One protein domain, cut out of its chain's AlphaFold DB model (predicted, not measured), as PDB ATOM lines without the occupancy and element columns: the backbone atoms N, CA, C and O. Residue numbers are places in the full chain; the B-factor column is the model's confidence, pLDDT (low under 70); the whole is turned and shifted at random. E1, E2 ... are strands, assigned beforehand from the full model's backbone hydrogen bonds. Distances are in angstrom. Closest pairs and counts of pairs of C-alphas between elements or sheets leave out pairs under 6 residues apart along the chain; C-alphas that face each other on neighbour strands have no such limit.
ATOM      1  N   GLU A 116     146.531 194.751 172.519       92.25
ATOM      2  CA  GLU A 116     146.269 193.316 172.537       92.25
ATOM      3  C   GLU A 116     144.822 193.013 172.961       92.25
ATOM      4  O   GLU A 116     144.259 193.672 173.840       92.25
ATOM      5  N   GLY A 117     144.227 192.004 172.322       93.25
ATOM      6  CA  GLY A 117     142.838 191.601 172.516       93.25
ATOM      7  C   GLY A 117     141.972 191.890 171.292       93.25
ATOM      8  O   GLY A 117     142.452 191.934 170.160       93.25
ATOM      9  N   THR A 118     140.671 192.059 171.518       94.88
ATOM     10  CA  THR A 118     139.695 192.290 170.448       94.88
ATOM     11  C   THR A 118     139.460 193.782 170.248       94.88
ATOM     12  O   THR A 118     139.162 194.511 171.195       94.88
ATOM     13  N   SER A 119     139.554 194.228 168.997       94.69
ATOM     14  CA  SER A 119     139.179 195.578 168.577       94.69
ATOM     15  C   SER A 119     138.186 195.483 167.426       94.69
ATOM     16  O   SER A 119     138.363 194.666 166.526       94.69
ATOM     17  N   GLN A 120     137.132 196.294 167.484       93.94
ATOM     18  CA  GLN A 120     136.198 196.484 166.378       93.94
ATOM     19  C   GLN A 120     136.581 197.779 165.671       93.94
ATOM     20  O   GLN A 120     136.806 198.793 166.333       93.94
ATOM     21  N   LEU A 121     136.712 197.711 164.349       91.50
ATOM     22  CA  LEU A 121     137.043 198.850 163.503       91.50
ATOM     23  C   LEU A 121     135.811 199.201 162.679       91.50
ATOM     24  O   LEU A 121     135.220 198.324 162.052       91.50
ATOM     25  N   GLU A 122     135.449 200.478 162.680       89.62
ATOM     26  CA  GLU A 122     134.387 200.985 161.820       89.62
ATOM     27  C   GLU A 122     134.926 201.190 160.397       89.62
ATOM     28  O   GLU A 122     136.026 201.735 160.240       89.62
ATOM     29  N   PRO A 123     134.174 200.793 159.353       87.06
ATOM     30  CA  PRO A 123     134.552 201.062 157.974       87.06
ATOM     31  C   PRO A 123     134.784 202.553 157.704       87.06
ATOM     32  O   PRO A 123     133.948 203.405 158.009       87.06
ATOM     33  N   ARG A 124     135.926 202.859 157.084       86.19
ATOM     34  CA  ARG A 124     136.338 204.206 156.664       86.19
ATOM     35  C   ARG A 124     136.186 204.310 155.146       86.19
ATOM     36  O   ARG A 124     136.933 203.673 154.417       86.19
ATOM     37  N   LEU A 125     135.202 205.081 154.672       85.81
ATOM     38  CA  LEU A 125     134.906 205.246 153.233       85.81
ATOM     39  C   LEU A 125     135.883 206.182 152.504       85.81
ATOM     40  O   LEU A 125     135.845 206.298 151.285       85.81
ATOM     41  N   ASP A 126     136.720 206.883 153.256       91.75
ATOM     42  CA  ASP A 126     137.769 207.778 152.781       91.75
ATOM     43  C   ASP A 126     139.083 207.049 152.450       91.75
ATOM     44  O   ASP A 126     140.017 207.685 151.967       91.75
ATOM     45  N   TYR A 127     139.142 205.726 152.655       92.25
ATOM     46  CA  TYR A 127     140.291 204.881 152.329       92.25
ATOM     47  C   TYR A 127     139.851 203.603 151.607       92.25
ATOM     48  O   TYR A 127     139.005 202.857 152.095       92.25
ATOM     49  N   ASP A 128     140.481 203.313 150.466       92.56
ATOM     50  CA  ASP A 128     140.147 202.140 149.641       92.56
ATOM     51  C   ASP A 128     140.646 200.815 150.239       92.56
ATOM     52  O   ASP A 128     140.104 199.750 149.947       92.56
ATOM     53  N   TYR A 129     141.702 200.867 151.057       95.44
ATOM     54  CA  TYR A 129     142.401 199.683 151.547       95.44
ATOM     55  C   TYR A 129     142.579 199.694 153.063       95.44
ATOM     56  O   TYR A 129     142.761 200.731 153.697       95.44
ATOM     57  N   LEU A 130     142.617 198.489 153.620       95.81
ATOM     58  CA  LEU A 130     142.882 198.178 155.015       95.81
ATOM     59  C   LEU A 130     144.109 197.265 155.110       95.81
ATOM     60  O   LEU A 130     144.301 196.355 154.299       95.81
ATOM     61  N   ALA A 131     144.948 197.488 156.116       96.94
ATOM     62  CA  ALA A 131     146.106 196.650 156.388       96.94
ATOM     63  C   ALA A 131     146.272 196.413 157.887       96.94
ATOM     64  O   ALA A 131     145.934 197.263 158.706       96.94
ATOM     65  N   PHE A 132     146.846 195.262 158.238       96.75
ATOM     66  CA  PHE A 132     147.145 194.913 159.624       96.75
ATOM     67  C   PHE A 132     148.619 194.550 159.787       96.75
ATOM     68  O   PHE A 132     149.161 193.749 159.022       96.75
ATOM     69  N   MET A 133     149.268 195.108 160.809       96.00
ATOM     70  CA  MET A 133     150.666 194.833 161.148       96.00
ATOM     71  C   MET A 133     150.777 194.442 162.628       96.00
ATOM     72  O   MET A 133     150.809 195.323 163.490       96.00
ATOM     73  N   PRO A 134     150.860 193.143 162.966       93.56
ATOM     74  CA  PRO A 134     151.171 192.744 164.331       93.56
ATOM     75  C   PRO A 134     152.608 193.160 164.692       93.56
ATOM     76  O   PRO A 134     153.592 192.814 164.025       93.56
ATOM     77  N   VAL A 135     152.741 193.935 165.772       86.38
ATOM     78  CA  VAL A 135     154.046 194.438 166.237       86.38
ATOM     79  C   VAL A 135     154.913 193.295 166.769       86.38
ATOM     80  O   VAL A 135     156.114 193.254 166.498       86.38
ATOM     81  N   ARG A 136     154.298 192.333 167.459       84.62
ATOM     82  CA  ARG A 136     154.944 191.115 167.962       84.62
ATOM     83  C   ARG A 136     154.667 189.940 167.033       84.62
ATOM     84  O   ARG A 136     153.756 189.992 166.211       84.62
ATOM     85  N   ASP A 137     155.433 188.871 167.203       84.25
ATOM     86  CA  ASP A 137     155.137 187.594 166.564       84.25
ATOM     87  C   ASP A 137     153.943 186.964 167.288       84.25
ATOM     88  O   ASP A 137     154.085 186.202 168.243       84.25
ATOM     89  N   SER A 138     152.747 187.382 166.879       83.75
ATOM     90  CA  SER A 138     151.472 186.983 167.467       83.75
ATOM     91  C   SER A 138     150.532 186.437 166.403       83.75
ATOM     92  O   SER A 138     150.529 186.892 165.256       83.75
ATOM     93  N   GLN A 139     149.680 185.497 166.805       89.25
ATOM     94  CA  GLN A 139     148.579 185.047 165.970       89.25
ATOM     95  C   GLN A 139     147.548 186.176 165.850       89.25
ATOM     96  O   GLN A 139     146.973 186.615 166.843       89.25
ATOM     97  N   LEU A 140     147.356 186.672 164.630       94.81
ATOM     98  CA  LEU A 140     146.350 187.677 164.303       94.81
ATOM     99  C   LEU A 140     145.090 186.979 163.785       94.81
ATOM    100  O   LEU A 140     145.179 186.027 163.011       94.81
ATOM    101  N   THR A 141     143.923 187.480 164.182       96.75
ATOM    102  CA  THR A 141     142.631 187.075 163.624       96.75
ATOM    103  C   THR A 141     141.928 188.298 163.041       96.75
ATOM    104  O   THR A 141     141.815 189.320 163.713       96.75
ATOM    105  N   ILE A 142     141.483 188.196 161.790       96.94
ATOM    106  CA  ILE A 142     140.756 189.229 161.045       96.94
ATOM    107  C   ILE A 142     139.422 188.616 160.621       96.94
ATOM    108  O   ILE A 142     139.418 187.615 159.905       96.94
ATOM    109  N   ILE A 143     138.316 189.217 161.056       96.50
ATOM    110  CA  ILE A 143     136.941 188.782 160.764       96.50
ATOM    111  C   ILE A 143     136.171 189.985 160.220       96.50
ATOM    112  O   ILE A 143     136.347 191.094 160.726       96.50
ATOM    113  N   GLY A 144     135.318 189.774 159.217       94.62
ATOM    114  CA  GLY A 144     134.469 190.829 158.649       94.62
ATOM    115  C   GLY A 144     135.170 191.776 157.666       94.62
ATOM    116  O   GLY A 144     134.607 192.807 157.314       94.62
ATOM    117  N   ALA A 145     136.375 191.429 157.212       95.94
ATOM    118  CA  ALA A 145     137.060 192.089 156.098       95.94
ATOM    119  C   ALA A 145     137.039 191.186 154.855       95.94
ATOM    120  O   ALA A 145     136.841 189.976 154.972       95.94
ATOM    121  N   LYS A 146     137.291 191.748 153.666       96.06
ATOM    122  CA  LYS A 146     137.287 191.008 152.388       96.06
ATOM    123  C   LYS A 146     138.173 189.760 152.405       96.06
ATOM    124  O   LYS A 146     137.800 188.730 151.845       96.06
ATOM    125  N   TYR A 147     139.337 189.854 153.043       96.88
ATOM    126  CA  TYR A 147     140.228 188.725 153.290       96.88
ATOM    127  C   TYR A 147     140.319 188.456 154.792       96.88
ATOM    128  O   TYR A 147     140.980 189.189 155.532       96.88
ATOM    129  N   GLU A 148     139.666 187.390 155.242       97.25
ATOM    130  CA  GLU A 148     139.723 186.952 156.635       97.25
ATOM    131  C   GLU A 148     141.000 186.158 156.938       97.25
ATOM    132  O   GLU A 148     141.535 185.423 156.100       97.25
ATOM    133  N   LEU A 149     141.456 186.269 158.183       97.50
ATOM    134  CA  LEU A 149     142.558 185.491 158.733       97.50
ATOM    135  C   LEU A 149     142.069 184.839 160.020       97.50
ATOM    136  O   LEU A 149     141.708 185.518 160.973       97.50
ATOM    137  N   THR A 150     142.053 183.519 160.048       96.88
ATOM    138  CA  THR A 150     141.587 182.697 161.165       96.88
ATOM    139  C   THR A 150     142.650 181.657 161.493       96.88
ATOM    140  O   THR A 150     143.631 181.503 160.767       96.88
ATOM    141  N   GLU A 151     142.462 180.901 162.570       94.94
ATOM    142  CA  GLU A 151     143.356 179.790 162.910       94.94
ATOM    143  C   GLU A 151     143.487 178.759 161.774       94.94
ATOM    144  O   GLU A 151     144.578 178.250 161.530       94.94
ATOM    145  N   ALA A 152     142.413 178.507 161.017       96.50
ATOM    146  CA  ALA A 152     142.387 177.484 159.970       96.50
ATOM    147  C   ALA A 152     143.216 177.835 158.719       96.50
ATOM    148  O   ALA A 152     143.634 176.937 157.989       96.50
ATOM    149  N   ASN A 153     143.439 179.123 158.449       96.38
ATOM    150  CA  ASN A 153     144.169 179.613 157.274       96.38
ATOM    151  C   ASN A 153     145.324 180.553 157.651       96.38
ATOM    152  O   ASN A 153     145.789 181.329 156.812       96.38
ATOM    153  N   PHE A 154     145.784 180.493 158.902       95.38
ATOM    154  CA  PHE A 154     146.850 181.350 159.391       95.38
ATOM    155  C   PHE A 154     148.162 181.089 158.642       95.38
ATOM    156  O   PHE A 154     148.618 179.954 158.502       95.38
ATOM    157  N   PHE A 155     148.813 182.166 158.222       93.81
ATOM    158  CA  PHE A 155     150.192 182.160 157.758       93.81
ATOM    159  C   PHE A 155     150.877 183.404 158.300       93.81
ATOM    160  O   PHE A 155     150.272 184.469 158.355       93.81
ATOM    161  N   PHE A 156     152.147 183.296 158.672       91.38
ATOM    162  CA  PHE A 156     152.871 184.440 159.206       91.38
ATOM    163  C   PHE A 156     153.245 185.436 158.100       91.38
ATOM    164  O   PHE A 156     153.913 185.084 157.124       91.38
ATOM    165  N   LYS A 157     152.880 186.705 158.295       92.50
ATOM    166  CA  LYS A 157     153.472 187.869 157.626       92.50
ATOM    167  C   LYS A 157     153.627 189.012 158.614       92.50
ATOM    168  O   LYS A 157     152.827 189.159 159.535       92.50
ATOM    169  N   LYS A 158     154.620 189.872 158.361       91.81
ATOM    170  CA  LYS A 158     154.788 191.091 159.155       91.81
ATOM    171  C   LYS A 158     153.679 192.105 158.889       91.81
ATOM    172  O   LYS A 158     153.256 192.780 159.813       91.81
ATOM    173  N   VAL A 159     153.193 192.173 157.648       95.62
ATOM    174  CA  VAL A 159     152.107 193.065 157.230       95.62
ATOM    175  C   VAL A 159     151.139 192.297 156.330       95.62
ATOM    176  O   VAL A 159     151.549 191.698 155.332       95.62
ATOM    177  N   TYR A 160     149.855 192.327 156.676       96.62
ATOM    178  CA  TYR A 160     148.742 191.831 155.866       96.62
ATOM    179  C   TYR A 160     148.118 193.029 155.146       96.62
ATOM    180  O   TYR A 160     147.193 193.653 155.659       96.62
ATOM    181  N   ALA A 161     148.706 193.403 154.009       96.44
ATOM    182  CA  ALA A 161     148.303 194.566 153.216       96.44
ATOM    183  C   ALA A 161     147.211 194.233 152.185       96.44
ATOM    184  O   ALA A 161     146.976 193.061 151.883       96.44
ATOM    185  N   SER A 162     146.611 195.281 151.611       95.00
ATOM    186  CA  SER A 162     145.626 195.199 150.519       95.00
ATOM    187  C   SER A 162     144.357 194.413 150.881       95.00
ATOM    188  O   SER A 162     143.827 193.666 150.059       95.00
ATOM    189  N   ASN A 163     143.883 194.572 152.119       96.19
ATOM    190  CA  ASN A 163     142.549 194.150 152.539       96.19
ATOM    191  C   ASN A 163     141.527 195.266 152.282       96.19
ATOM    192  O   ASN A 163     141.911 196.382 151.946       96.19
ATOM    193  N   GLU A 164     140.237 194.978 152.421       94.50
ATOM    194  CA  GLU A 164     139.143 195.922 152.149       94.50
ATOM    195  C   GLU A 164     138.014 195.715 153.172       94.50
ATOM    196  O   GLU A 164     137.823 194.599 153.675       94.50
ATOM    197  N   TYR A 165     137.265 196.779 153.471       91.12
ATOM    198  CA  TYR A 165     135.999 196.682 154.206       91.12
ATOM    199  C   TYR A 165     134.911 196.036 153.320       91.12
ATOM    200  O   TYR A 165     134.985 196.126 152.093       91.12
ATOM    201  N   ILE A 166     133.924 195.369 153.937       86.38
ATOM    202  CA  ILE A 166     132.747 194.767 153.269       86.38
ATOM    203  C   ILE A 166     131.516 195.645 153.495       86.38
ATOM    204  O   ILE A 166     131.370 196.152 154.630       86.38
TER     205      ILE A 166
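Overview. This is residues 116 to 166 of the 166 residues of the protein "Thiamine pyrophosphokinase" of Streptococcus parasanguinis DORA_23_24 (UniProt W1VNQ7). There is little regular structure here: one short two-stranded hairpin, E1 and E2, set in a body made mostly of loops. The long link between the strands, residues 133 to 159, leaves E1, folds back to a turn near residue 144 and loops out again past residue 151 before it reaches E2; residues 116 to 129 run round the outside to E1. The printed part has 51 residues, 7 of them in the two antiparallel strands, with no named helix: all strand, compact, radius of gyration of the C-alphas 11.0 A, spans 30 by 20 by 18 A.

Arrangement. E1, residues 130 to 132, and E2, residues 160 to 163, form an antiparallel hairpin, at 167 degrees between directions. C-alphas 131 and 161 face each other at 4.4 A. N 130 and O 163, at 2.8 A, are within hydrogen-bond range, as are N 160 and O 132, at 2.8 A.

Along the chain. E1 measures 7.1 A from C-alpha 130 at (142.882, 198.178, 155.015) to C-alpha 132. E2 measures 7.4 A and ends at C-alpha 163 at (142.549, 194.150, 152.539).

Size, cuts and confidence. The C-alphas of Asp 126 and Ala 152 are the two farthest apart, 31.5 A. The printed part has no cut, and E1 to E2 is a long link of 27 residues. No printed residue is under 70 in pLDDT.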